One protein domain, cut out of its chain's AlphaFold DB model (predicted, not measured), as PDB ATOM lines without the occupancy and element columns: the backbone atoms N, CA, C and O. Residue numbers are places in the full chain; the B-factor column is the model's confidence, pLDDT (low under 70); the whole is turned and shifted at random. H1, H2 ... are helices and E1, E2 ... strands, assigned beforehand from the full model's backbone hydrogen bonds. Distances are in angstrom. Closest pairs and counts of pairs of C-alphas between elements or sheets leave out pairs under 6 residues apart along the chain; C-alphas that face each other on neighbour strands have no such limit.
ATOM      1  N   THR A   2      43.671  42.478  82.221       67.50
ATOM      2  CA  THR A   2      42.443  43.295  82.214       67.50
ATOM      3  C   THR A   2      42.222  44.056  80.906       67.50
ATOM      4  O   THR A   2      41.121  44.026  80.377       67.50
ATOM      5  N   LEU A   3      43.276  44.656  80.337       75.75
ATOM      6  CA  LEU A   3      43.190  45.364  79.053       75.75
ATOM      7  C   LEU A   3      42.761  44.425  77.914       75.75
ATOM      8  O   LEU A   3      41.751  44.681  77.280       75.75
ATOM      9  N   LEU A   4      43.456  43.296  77.732       73.31
ATOM     10  CA  LEU A   4      43.098  42.273  76.737       73.31
ATOM     11  C   LEU A   4      41.678  41.741  76.939       73.31
ATOM     12  O   LEU A   4      40.937  41.596  75.976       73.31
ATOM     13  N   ASN A   5      41.298  41.459  78.186       78.75
ATOM     14  CA  ASN A   5      39.965  40.953  78.478       78.75
ATOM     15  C   ASN A   5      38.897  41.967  78.066       78.75
ATOM     16  O   ASN A   5      37.967  41.588  77.372       78.75
ATOM     17  N   ASN A   6      39.076  43.240  78.424       80.12
ATOM     18  CA  ASN A   6      38.135  44.307  78.096       80.12
ATOM     19  C   ASN A   6      38.065  44.588  76.589       80.12
ATOM     20  O   ASN A   6      36.977  44.838  76.088       80.12
ATOM     21  N   THR A   7      39.187  44.519  75.863       78.88
ATOM     22  CA  THR A   7      39.216  44.740  74.406       78.88
ATOM     23  C   THR A   7      38.435  43.677  73.633       78.88
ATOM     24  O   THR A   7      37.834  43.995  72.616       78.88
ATOM     25  N   TYR A   8      38.429  42.429  74.110       78.50
ATOM     26  CA  TYR A   8      37.697  41.321  73.484       78.50
ATOM     27  C   TYR A   8      36.359  41.004  74.185       78.50
ATOM     28  O   TYR A   8      35.695  40.017  73.851       78.50
ATOM     29  N   THR A   9      35.940  41.815  75.162       81.75
ATOM     30  CA  THR A   9      34.604  41.704  75.761       81.75
ATOM     31  C   THR A   9      33.572  42.164  74.744       81.75
ATOM     32  O   THR A   9      33.689  43.251  74.186       81.75
ATOM     33  N   ASN A  10      32.553  41.341  74.523       83.94
ATOM     34  CA  ASN A  10      31.463  41.651  73.609       83.94
ATOM     35  C   ASN A  10      30.148  41.719  74.380       83.94
ATOM     36  O   ASN A  10      29.946  40.974  75.339       83.94
ATOM     37  N   ILE A  11      29.273  42.626  73.959       82.12
ATOM     38  CA  ILE A  11      27.921  42.752  74.494       82.12
ATOM     39  C   ILE A  11      27.014  42.027  73.508       82.12
ATOM     40  O   ILE A  11      26.929  42.409  72.345       82.12
ATOM     41  N   VAL A  12      26.423  40.933  73.965       81.62
ATOM     42  CA  VAL A  12      25.637  40.017  73.142       81.62
ATOM     43  C   VAL A  12      24.168  40.247  73.469       81.62
ATOM     44  O   VAL A  12      23.827  40.224  74.655       81.62
ATOM     45  N   PRO A  13      23.296  40.481  72.475       78.94
ATOM     46  CA  PRO A  13      21.865  40.554  72.726       78.94
ATOM     47  C   PRO A  13      21.389  39.192  73.231       78.94
ATOM     48  O   PRO A  13      21.517  38.177  72.550       78.94
ATOM     49  N   GLU A  14      20.866  39.170  74.451       76.31
ATOM     50  CA  GLU A  14      20.329  37.968  75.075       76.31
ATOM     51  C   GLU A  14      19.095  38.392  75.861       76.31
ATOM     52  O   GLU A  14      19.208  39.027  76.908       76.31
ATOM     53  N   SER A  15      17.917  38.083  75.317       70.00
ATOM     54  CA  SER A  15      16.643  38.389  75.956       70.00
ATOM     55  C   SER A  15      15.993  37.117  76.482       70.00
ATOM     56  O   SER A  15      15.827  36.126  75.769       70.00
ATOM     57  N   HIS A  16      15.602  37.165  77.751       68.19
ATOM     58  CA  HIS A  16      14.821  36.119  78.406       68.19
ATOM     59  C   HIS A  16      13.459  36.716  78.770       68.19
ATOM     60  O   HIS A  16      13.325  37.318  79.837       68.19
ATOM     61  N   PRO A  17      12.460  36.648  77.869       61.78
ATOM     62  CA  PRO A  17      11.174  37.296  78.092       61.78
ATOM     63  C   PRO A  17      10.485  36.712  79.331       61.78
ATOM     64  O   PRO A  17      10.238  35.507  79.398       61.78
ATOM     65  N   GLY A  18      10.167  37.573  80.302       59.59
ATOM     66  CA  GLY A  18       9.517  37.195  81.561       59.59
ATOM     67  C   GLY A  18      10.456  36.796  82.706       59.59
ATOM     68  O   GLY A  18       9.951  36.485  83.780       59.59
ATOM     69  N   VAL A  19      11.781  36.832  82.510       67.81
ATOM     70  CA  VAL A  19      12.773  36.579  83.570       67.81
ATOM     71  C   VAL A  19      13.292  37.908  84.110       67.81
ATOM     72  O   VAL A  19      13.985  38.652  83.408       67.81
ATOM     73  N   THR A  20      12.973  38.207  85.368       69.50
ATOM     74  CA  THR A  20      13.458  39.403  86.065       69.50
ATOM     75  C   THR A  20      14.608  39.038  86.994       69.50
ATOM     76  O   THR A  20      14.483  38.214  87.898       69.50
ATOM     77  N   LEU A  21      15.767  39.660  86.781       72.12
ATOM     78  CA  LEU A  21      16.928  39.449  87.644       72.12
ATOM     79  C   LEU A  21      16.927  40.492  88.758       72.12
ATOM     80  O   LEU A  21      17.443  41.601  88.598       72.12
ATOM     81  N   GLU A  22      16.363  40.136  89.909       72.12
ATOM     82  CA  GLU A  22      16.448  40.974  91.100       72.12
ATOM     83  C   GLU A  22      17.723  40.652  91.884       72.12
ATOM     84  O   GLU A  22      17.941  39.535  92.348       72.12
ATOM     85  N   ALA A  23      18.600  41.646  92.009       68.69
ATOM     86  CA  ALA A  23      19.813  41.504  92.790       68.69
ATOM     87  C   ALA A  23      19.487  41.336  94.276       68.69
ATOM     88  O   ALA A  23      18.826  42.182  94.881       68.69
ATOM     89  N   ALA A  24      20.016  40.274  94.875       71.81
ATOM     90  CA  ALA A  24      19.877  40.029  96.295       71.81
ATOM     91  C   ALA A  24      20.592  41.108  97.125       71.81
ATOM     92  O   ALA A  24      21.646  41.630  96.735       71.81
ATOM     93  N   ALA A  25      20.025  41.425  98.292       66.69
ATOM     94  CA  ALA A  25      20.619  42.367  99.234       66.69
ATOM     95  C   ALA A  25      22.024  41.900  99.685       66.69
ATOM     96  O   ALA A  25      22.302  40.695  99.699       66.69
ATOM     97  N   PRO A  26      22.934  42.817 100.066       62.22
ATOM     98  CA  PRO A  26      24.316  42.474 100.410       62.22
ATOM     99  C   PRO A  26      24.467  41.453 101.549       62.22
ATOM    100  O   PRO A  26      25.512  40.813 101.638       62.22
ATOM    101  N   ASP A  27      23.450  41.301 102.391       66.44
ATOM    102  CA  ASP A  27      23.343  40.432 103.565       66.44
ATOM    103  C   ASP A  27      22.408  39.221 103.362       66.44
ATOM    104  O   ASP A  27      22.228  38.416 104.276       66.44
ATOM    105  N   ALA A  28      21.832  39.056 102.168       68.69
ATOM    106  CA  ALA A  28      20.920  37.959 101.871       68.69
ATOM    107  C   ALA A  28      21.637  36.597 101.832       68.69
ATOM    108  O   ALA A  28      22.750  36.462 101.314       68.69
ATOM    109  N   ALA A  29      20.958  35.569 102.352       59.66
ATOM    110  CA  ALA A  29      21.435  34.185 102.328       59.66
ATOM    111  C   ALA A  29      21.457  33.595 100.907       59.66
ATOM    112  O   ALA A  29      22.326  32.781 100.595       59.66
ATOM    113  N   ASP A  30      20.531  34.019 100.041       67.50
ATOM    114  CA  ASP A  30      20.548  33.687  98.619       67.50
ATOM    115  C   ASP A  30      21.280  34.783  97.838       67.50
ATOM    116  O   ASP A  30      20.842  35.928  97.803       67.50
ATOM    117  N   ARG A  31      22.416  34.427  97.231       71.44
ATOM    118  CA  ARG A  31      23.243  35.304  96.383       71.44
ATOM    119  C   ARG A  31      23.305  34.801  94.943       71.44
ATOM    120  O   ARG A  31      24.317  34.978  94.265       71.44
ATOM    121  N   SER A  32      22.251  34.122  94.494       70.88
ATOM    122  CA  SER A  32      22.097  33.642  93.118       70.88
ATOM    123  C   SER A  32      22.258  34.764  92.086       70.88
ATOM    124  O   SER A  32      22.879  34.546  91.044       70.88
ATOM    125  N   VAL A  33      21.795  35.971  92.421       76.06
ATOM    126  CA  VAL A  33      21.932  37.196  91.629       76.06
ATOM    127  C   VAL A  33      22.495  38.306  92.520       76.06
ATOM    128  O   VAL A  33      21.951  38.595  93.582       76.06
ATOM    129  N   THR A  34      23.593  38.945  92.114       77.19
ATOM    130  CA  THR A  34      24.241  40.025  92.872       77.19
ATOM    131  C   THR A  34      24.366  41.299  92.041       77.19
ATOM    132  O   THR A  34      24.753  41.266  90.872       77.19
ATOM    133  N   ALA A  35      24.047  42.447  92.644       75.69
ATOM    134  CA  ALA A  35      24.263  43.748  92.015       75.69
ATOM    135  C   ALA A  35      25.761  44.055  92.005       75.69
ATOM    136  O   ALA A  35      26.420  43.987  93.043       75.69
ATOM    137  N   SER A  36      26.292  44.442  90.845       65.19
ATOM    138  CA  SER A  36      27.682  44.899  90.758       65.19
ATOM    139  C   SER A  36      27.850  46.341  91.255       65.19
ATOM    140  O   SER A  36      28.981  46.785  91.433       65.19
ATOM    141  N   GLY A  37      26.747  47.085  91.432       68.50
ATOM    142  CA  GLY A  37      26.756  48.523  91.741       68.50
ATOM    143  C   GLY A  37      27.321  49.394  90.609       68.50
ATOM    144  O   GLY A  37      27.518  50.591  90.787       68.50
ATOM    145  N   GLU A  38      27.601  48.786  89.458       76.69
ATOM    146  CA  GLU A  38      28.152  49.412  88.264       76.69
ATOM    147  C   GLU A  38      27.005  49.680  87.279       76.69
ATOM    148  O   GLU A  38      26.098  48.857  87.141       76.69
ATOM    149  N   ARG A  39      27.050  50.819  86.586       79.62
ATOM    150  CA  ARG A  39      26.186  51.104  85.437       79.62
ATOM    151  C   ARG A  39      27.022  51.140  84.178       79.62
ATOM    152  O   ARG A  39      28.133  51.670  84.191       79.62
ATOM    153  N   MET A  40      26.491  50.583  83.101       80.12
ATOM    154  CA  MET A  40      27.167  50.549  81.811       80.12
ATOM    155  C   MET A  40      26.294  51.224  80.760       80.12
ATOM    156  O   MET A  40      25.120  50.896  80.621       80.12
ATOM    157  N   SER A  41      26.866  52.165  80.009       79.00
ATOM    158  CA  SER A  41      26.176  52.765  78.867       79.00
ATOM    159  C   SER A  41      26.371  51.891  77.630       79.00
ATOM    160  O   SER A  41      27.506  51.588  77.253       79.00
ATOM    161  N   HIS A  42      25.274  51.476  77.000       78.38
ATOM    162  CA  HIS A  42      25.290  50.729  75.745       78.38
ATOM    163  C   HIS A  42      24.121  51.159  74.858       78.38
ATOM    164  O   HIS A  42      23.007  51.347  75.345       78.38
ATOM    165  N   ALA A  43      24.385  51.350  73.559       75.25
ATOM    166  CA  ALA A  43      23.413  51.836  72.573       75.25
ATOM    167  C   ALA A  43      22.694  53.153  72.962       75.25
ATOM    168  O   ALA A  43      21.559  53.393  72.565       75.25
ATOM    169  N   GLY A  44      23.357  54.025  73.736       75.12
ATOM    170  CA  GLY A  44      22.798  55.309  74.184       75.12
ATOM    171  C   GLY A  44      21.882  55.230  75.413       75.12
ATOM    172  O   GLY A  44      21.375  56.265  75.839       75.12
ATOM    173  N   GLN A  45      21.704  54.044  76.006       81.00
ATOM    174  CA  GLN A  45      20.947  53.820  77.241       81.00
ATOM    175  C   GLN A  45      21.887  53.387  78.380       81.00
ATOM    176  O   GLN A  45      22.912  52.744  78.136       81.00
ATOM    177  N   GLU A  46      21.570  53.767  79.621       83.38
ATOM    178  CA  GLU A  46      22.252  53.246  80.811       83.38
ATOM    179  C   GLU A  46      21.580  51.962  81.294       83.38
ATOM    180  O   GLU A  46      20.365  51.913  81.478       83.38
ATOM    181  N   TRP A  47      22.401  50.946  81.529       83.81
ATOM    182  CA  TRP A  47      21.986  49.638  82.006       83.81
ATOM    183  C   TRP A  47      22.585  49.371  83.382       83.81
ATOM    184  O   TRP A  47      23.760  49.679  83.624       83.81
ATOM    185  N   ASP A  48      21.803  48.758  84.265       84.06
ATOM    186  CA  ASP A  48      22.314  48.277  85.543       84.06
ATOM    187  C   ASP A  48      23.043  46.945  85.325       84.06
ATOM    188  O   ASP A  48      22.577  46.043  84.622       84.06
ATOM    189  N   VAL A  49      24.227  46.823  85.923       84.94
ATOM    190  CA  VAL A  49      25.054  45.627  85.799       84.94
ATOM    191  C   VAL A  49      24.730  44.648  86.918       84.94
ATOM    192  O   VAL A  49      24.991  44.899  88.103       84.94
ATOM    193  N   VAL A  50      24.270  43.470  86.517       84.88
ATOM    194  CA  VAL A  50      23.923  42.382  87.426       84.88
ATOM    195  C   VAL A  50      24.794  41.168  87.135       84.88
ATOM    196  O   VAL A  50      25.121  40.860  85.988       84.88
ATOM    197  N   ARG A  51      25.209  40.465  88.190       83.62
ATOM    198  CA  ARG A  51      25.947  39.213  88.077       83.62
ATOM    199  C   ARG A  51      25.071  38.058  88.525       83.62
ATOM    200  O   ARG A  51      24.615  38.020  89.660       83.62
ATOM    201  N   VAL A  52      24.885  37.104  87.629       81.75
ATOM    202  CA  VAL A  52      24.234  35.831  87.919       81.75
ATOM    203  C   VAL A  52      25.327  34.856  88.346       81.75
ATOM    204  O   VAL A  52      26.255  34.573  87.587       81.75
ATOM    205  N   ASN A  53      25.264  34.387  89.587       77.19
ATOM    206  CA  ASN A  53      26.243  33.483  90.196       77.19
ATOM    207  C   ASN A  53      25.839  32.012  90.045       77.19
ATOM    208  O   ASN A  53      26.685  31.121  90.050       77.19
ATOM    209  N   VAL A  54      24.541  31.758  89.917       74.81
ATOM    210  CA  VAL A  54      23.930  30.432  89.810       74.81
ATOM    211  C   VAL A  54      22.930  30.478  88.660       74.81
ATOM    212  O   VAL A  54      22.308  31.519  88.502       74.81
ATOM    213  N   PRO A  55      22.737  29.408  87.867       76.31
ATOM    214  CA  PRO A  55      21.702  29.426  86.841       76.31
ATOM    215  C   PRO A  55      20.320  29.721  87.451       76.31
ATOM    216  O   PRO A  55      19.901  29.008  88.366       76.31
ATOM    217  N   VAL A  56      19.630  30.747  86.950       75.44
ATOM    218  CA  VAL A  56      18.282  31.159  87.385       75.44
ATOM    219  C   VAL A  56      17.398  31.236  86.147       75.44
ATOM    220  O   VAL A  56      17.761  31.904  85.189       75.44
ATOM    221  N   GLU A  57      16.275  30.514  86.143       72.50
ATOM    222  CA  GLU A  57      15.243  30.600  85.089       72.50
ATOM    223  C   GLU A  57      15.776  30.476  83.641       72.50
ATOM    224  O   GLU A  57      15.286  31.114  82.718       72.50
ATOM    225  N   GLY A  58      16.795  29.633  83.428       71.38
ATOM    226  CA  GLY A  58      17.416  29.424  82.110       71.38
ATOM    227  C   GLY A  58      18.569  30.383  81.784       71.38
ATOM    228  O   GLY A  58      19.347  30.099  80.872       71.38
ATOM    229  N   VAL A  59      18.759  31.439  82.580       79.06
ATOM    230  CA  VAL A  59      19.897  32.357  82.495       79.06
ATOM    231  C   VAL A  59      21.120  31.698  83.118       79.06
ATOM    232  O   VAL A  59      21.127  31.310  84.287       79.06
ATOM    233  N   GLN A  60      22.180  31.555  82.331       80.12
ATOM    234  CA  GLN A  60      23.422  30.937  82.788       80.12
ATOM    235  C   GLN A  60      24.252  31.920  83.641       80.12
ATOM    236  O   GLN A  60      24.140  33.128  83.451       80.12
ATOM    237  N   PRO A  61      25.155  31.459  84.526       79.38
ATOM    238  CA  PRO A  61      26.002  32.348  85.322       79.38
ATOM    239  C   PRO A  61      26.822  33.283  84.434       79.38
ATOM    240  O   PRO A  61      27.411  32.821  83.461       79.38
ATOM    241  N   GLY A  62      26.870  34.579  84.735       80.38
ATOM    242  CA  GLY A  62      27.460  35.583  83.848       80.38
ATOM    243  C   GLY A  62      27.235  37.019  84.318       80.38
ATOM    244  O   GLY A  62      26.584  37.255  85.336       80.38
ATOM    245  N   LYS A  63      27.808  37.982  83.591       84.19
ATOM    246  CA  LYS A  63      27.573  39.420  83.788       84.19
ATOM    247  C   LYS A  63      26.532  39.859  82.762       84.19
ATOM    248  O   LYS A  63      26.765  39.669  81.575       84.19
ATOM    249  N   TYR A  64      25.426  40.441  83.205       85.31
ATOM    250  CA  TYR A  64      24.320  40.859  82.348       85.31
ATOM    251  C   TYR A  64      24.027  42.348  82.519       85.31
ATOM    252  O   TYR A  64      24.254  42.923  83.589       85.31
ATOM    253  N   LEU A  65      23.537  42.955  81.443       83.25
ATOM    254  CA  LEU A  65      22.959  44.290  81.422       83.25
ATOM    255  C   LEU A  65      21.445  44.152  81.533       83.25
ATOM    256  O   LEU A  65      20.812  43.446  80.741       83.25
ATOM    257  N   VAL A  66      20.900  44.816  82.540       84.50
ATOM    258  CA  VAL A  66      19.500  44.730  82.932       84.50
ATOM    259  C   VAL A  66      18.885  46.127  82.862       84.50
ATOM    260  O   VAL A  66      19.540  47.114  83.211       84.50
ATOM    261  N   ASP A  67      17.649  46.223  82.372       82.25
ATOM    262  CA  ASP A  67      16.938  47.504  82.316       82.25
ATOM    263  C   ASP A  67      16.641  48.014  83.745       82.25
ATOM    264  O   ASP A  67      16.084  47.260  84.551       82.25
ATOM    265  N   PRO A  68      16.970  49.275  84.094       78.31
ATOM    266  CA  PRO A  68      16.756  49.803  85.446       78.31
ATOM    267  C   PRO A  68      15.285  49.837  85.891       78.31
ATOM    268  O   PRO A  68      15.002  49.844  87.091       78.31
ATOM    269  N   GLY A  69      14.346  49.904  84.943       78.00
ATOM    270  CA  GLY A  69      12.911  49.952  85.196       78.00
ATOM    271  C   GLY A  69      12.273  48.566  85.220       78.00
ATOM    272  O   GLY A  69      11.669  48.193  86.227       78.00
ATOM    273  N   SER A  70      12.389  47.806  84.124       76.00
ATOM    274  CA  SER A  70      11.719  46.497  83.997       76.00
ATOM    275  C   SER A  70      12.470  45.349  84.671       76.00
ATOM    276  O   SER A  70      11.873  44.310  84.947       76.00
ATOM    277  N   ARG A  71      13.765  45.530  84.968       77.19
ATOM    278  CA  ARG A  71      14.676  44.493  85.478       77.19
ATOM    279  C   ARG A  71      14.785  43.245  84.596       77.19
ATOM    280  O   ARG A  71      15.214  42.185  85.060       77.19
ATOM    281  N   GLU A  72      14.435  43.372  83.321       79.44
ATOM    282  CA  GLU A  72      14.577  42.303  82.337       79.44
ATOM    283  C   GLU A  72      16.005  42.238  81.787       79.44
ATOM    284  O   GLU A  72      16.694  43.255  81.641       79.44
ATOM    285  N   VAL A  73      16.449  41.020  81.471       79.44
ATOM    286  CA  VAL A  73      17.751  40.774  80.843       79.44
ATOM    287  C   VAL A  73      17.706  41.234  79.390       79.44
ATOM    288  O   VAL A  73      16.901  40.727  78.610       79.44
ATOM    289  N   ALA A  74      18.575  42.179  79.035       77.44
ATOM    290  CA  ALA A  74      18.672  42.695  77.671       77.44
ATOM    291  C   ALA A  74      19.952  42.240  76.963       77.44
ATOM    292  O   ALA A  74      19.930  41.917  75.772       77.44
ATOM    293  N   PHE A  75      21.077  42.206  77.688       81.62
ATOM    294  CA  PHE A  75      22.360  41.816  77.109       81.62
ATOM    295  C   PHE A  75      23.214  40.980  78.057       81.62
ATOM    296  O   PHE A  75      23.257  41.218  79.264       81.62
ATOM    297  N   LEU A  76      23.990  40.066  77.482       83.44
ATOM    298  CA  LEU A  76      25.097  39.377  78.133       83.44
ATOM    299  C   LEU A  76      26.403  40.136  77.867       83.44
ATOM    300  O   LEU A  76      26.776  40.389  76.723       83.44
ATOM    301  N   VAL A  77      27.149  40.447  78.924       84.38
ATOM    302  CA  VAL A  77      28.524  40.951  78.831       84.38
ATOM    303  C   VAL A  77      29.469  39.752  78.824       84.38
ATOM    304  O   VAL A  77      29.901  39.269  79.874       84.38
ATOM    305  N   ASP A  78      29.780  39.254  77.629       82.75
ATOM    306  CA  ASP A  78      30.597  38.058  77.450       82.75
ATOM    307  C   ASP A  78      32.096  38.422  77.380       82.75
ATOM    308  O   ASP A  78      32.527  39.088  76.427       82.75
ATOM    309  N   PRO A  79      32.924  38.004  78.359       82.06
ATOM    310  CA  PRO A  79      34.321  38.423  78.453       82.06
ATOM    311  C   PRO A  79      35.167  37.939  77.271       82.06
ATOM    312  O   PRO A  79      34.853  36.949  76.606       82.06
ATOM    313  N   GLY A  80      36.277  38.632  77.017       79.25
ATOM    314  CA  GLY A  80      37.239  38.229  75.995       79.25
ATOM    315  C   GLY A  80      37.970  36.927  76.317       79.25
ATOM    316  O   GLY A  80      38.181  36.104  75.429       79.25
ATOM    317  N   ILE A  81      38.340  36.720  77.583       79.00
ATOM    318  CA  ILE A  81      39.020  35.511  78.057       79.00
ATOM    319  C   ILE A  81      37.988  34.544  78.638       79.00
ATOM    320  O   ILE A  81      37.329  34.867  79.624       79.00
ATOM    321  N   GLY A  82      37.873  33.350  78.053       72.69
ATOM    322  CA  GLY A  82      36.926  32.325  78.512       72.69
ATOM    323  C   GLY A  82      35.445  32.677  78.309       72.69
ATOM    324  O   GLY A  82      34.596  32.111  78.997       72.69
ATOM    325  N   GLY A  83      35.135  33.612  77.402       77.88
ATOM    326  CA  GLY A  83      33.764  33.897  76.971       77.88
ATOM    327  C   GLY A  83      33.129  32.718  76.233       77.88
ATOM    328  O   GLY A  83      33.828  31.877  75.664       77.88
ATOM    329  N   ARG A  84      31.797  32.643  76.255       78.50
ATOM    330  CA  ARG A  84      31.034  31.512  75.695       78.50
ATOM    331  C   ARG A  84      30.493  31.765  74.293       78.50
ATOM    332  O   ARG A  84      30.191  30.808  73.586       78.50
ATOM    333  N   VAL A  85      30.361  33.027  73.892       80.06
ATOM    334  CA  VAL A  85      29.749  33.399  72.616       80.06
ATOM    335  C   VAL A  85      30.838  33.516  71.559       80.06
ATOM    336  O   VAL A  85      31.758  34.323  71.682       80.06
ATOM    337  N   ARG A  86      30.748  32.675  70.525       77.38
ATOM    338  CA  ARG A  86      31.717  32.634  69.415       77.38
ATOM    339  C   ARG A  86      31.213  33.311  68.142       77.38
ATOM    340  O   ARG A  86      32.001  33.506  67.225       77.38
ATOM    341  N   GLU A  87      29.940  33.682  68.095       80.25
ATOM    342  CA  GLU A  87      29.300  34.285  66.929       80.25
ATOM    343  C   GLU A  87      28.220  35.269  67.385       80.25
ATOM    344  O   GLU A  87      27.458  34.963  68.302       80.25
ATOM    345  N   ILE A  88      28.184  36.451  66.769       77.81
ATOM    346  CA  ILE A  88      27.168  37.485  66.996       77.81
ATOM    347  C   ILE A  88      26.669  37.926  65.622       77.81
ATOM    348  O   ILE A  88      27.470  38.325  64.777       77.81
ATOM    349  N   ASP A  89      25.358  37.832  65.391       74.44
ATOM    350  CA  ASP A  89      24.699  38.284  64.157       74.44
ATOM    351  C   ASP A  89      25.347  37.750  62.862       74.44
ATOM    352  O   ASP A  89      25.495  38.469  61.874       74.44
ATOM    353  N   GLY A  90      25.777  36.483  62.868       72.62
ATOM    354  CA  GLY A  90      26.424  35.836  61.720       72.62
ATOM    355  C   GLY A  90      27.927  36.108  61.578       72.62
ATOM    356  O   GLY A  90      28.560  35.578  60.665       72.62
ATOM    357  N   ASN A  91      28.517  36.931  62.455       76.94
ATOM    358  CA  ASN A  91      29.940  37.259  62.430       76.94
ATOM    359  C   ASN A  91      30.701  36.521  63.545       76.94
ATOM    360  O   ASN A  91      30.309  36.602  64.714       76.94
ATOM    361  N   PRO A  92      31.815  35.831  63.227       79.19
ATOM    362  CA  PRO A  92      32.626  35.158  64.231       79.19
ATOM    363  C   PRO A  92      33.332  36.173  65.133       79.19
ATOM    364  O   PRO A  92      33.888  37.170  64.672       79.19
ATOM    365  N   VAL A  93      33.353  35.887  66.431       80.31
ATOM    366  CA  VAL A  93      33.944  36.747  67.458       80.31
ATOM    367  C   VAL A  93      35.194  36.090  68.025       80.31
ATOM    368  O   VAL A  93      35.172  34.940  68.468       80.31
ATOM    369  N   THR A  94      36.301  36.831  68.050       77.44
ATOM    370  CA  THR A  94      37.570  36.335  68.592       77.44
ATOM    371  C   THR A  94      37.503  36.229  70.112       77.44
ATOM    372  O   THR A  94      37.318  37.228  70.809       77.44
ATOM    373  N   LYS A  95      37.721  35.017  70.633       80.38
ATOM    374  CA  LYS A  95      37.824  34.733  72.068       80.38
ATOM    375  C   LYS A  95      39.197  34.180  72.418       80.38
ATOM    376  O   LYS A  95      39.814  33.447  71.648       80.38
ATOM    377  N   LEU A  96      39.672  34.546  73.602       80.19
ATOM    378  CA  LEU A  96      40.945  34.109  74.153       80.19
ATOM    379  C   LEU A  96      40.693  32.933  75.098       80.19
ATOM    380  O   LEU A  96      40.460  33.103  76.297       80.19
ATOM    381  N   ASP A  97      40.724  31.727  74.546       75.38
ATOM    382  CA  ASP A  97      40.553  30.511  75.331       75.38
ATOM    383  C   ASP A  97      41.777  30.280  76.230       75.38
ATOM    384  O   ASP A  97      42.921  30.222  75.778       75.38
TER     385      ASP A  97
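This is residues 2 to 97 of the 261 residues of the protein "OPT/YSL family transporter" of Gemmatimonadales bacterium (UniProt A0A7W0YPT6). A single strongly twisted, curled sheet of five antiparallel strands makes the body, with the long hairpin of E2 and E3 at one edge and E1 at the other; the short helix H1 sits off the sheet, just before E1. Two long stretches with no named element, residues 14 to 32 and 79 to 97, lie away from the middle. The printed part has 96 residues, with H1 first and then E1 to E5, and the sheet's order is E1 E5 E4 E3 E2. The class is mostly strand, though under half of the residues are in named elements. The whole is compact, with a radius of gyration of the C-alphas of 13.4 A, and spans 37 by 24 by 24 A.

H1, residues 2 to 7, is not on the sheet, and in it every O i to N i+4 pair is within hydrogen-bond range. Edge strand E1, residues 10 to 13, is antiparallel to E5, residues 73 to 78, at 153 degrees; N 12 and O 76 are within hydrogen-bond range at 2.8 A. Edge strand E2, residues 33 to 42, bends by 80 degrees at residue 37. It forms a hairpin with E3, residues 45 to 52, where N 40 and O 47 are 2.9 A apart. E3 and E4, residues 62 to 66, form a hairpin, with N 64 and O 50 at 2.8 A. E4 and E5 form another, with N 77 and O 63 at 2.8 A. E2 to E5 make a meander, each strand the antiparallel neighbour of the one before. H1 and E5 are apart.

H1 begins at C-alpha 2 (42.443, 43.295, 82.214). E2 measures 21.1 A, E3 21.2 A and E5 13.6 A from first to last C-alpha. E5 ends at C-alpha 78 (30.597, 38.058, 77.450).

The C-alphas farthest apart, of Asp 27 and Gly 90, are 42.2 A apart. The printed part has no cut, and the link from E1 to E2 is long. Fifteen residues have pLDDT under 70, among them 16 to 20 and 25 to 30.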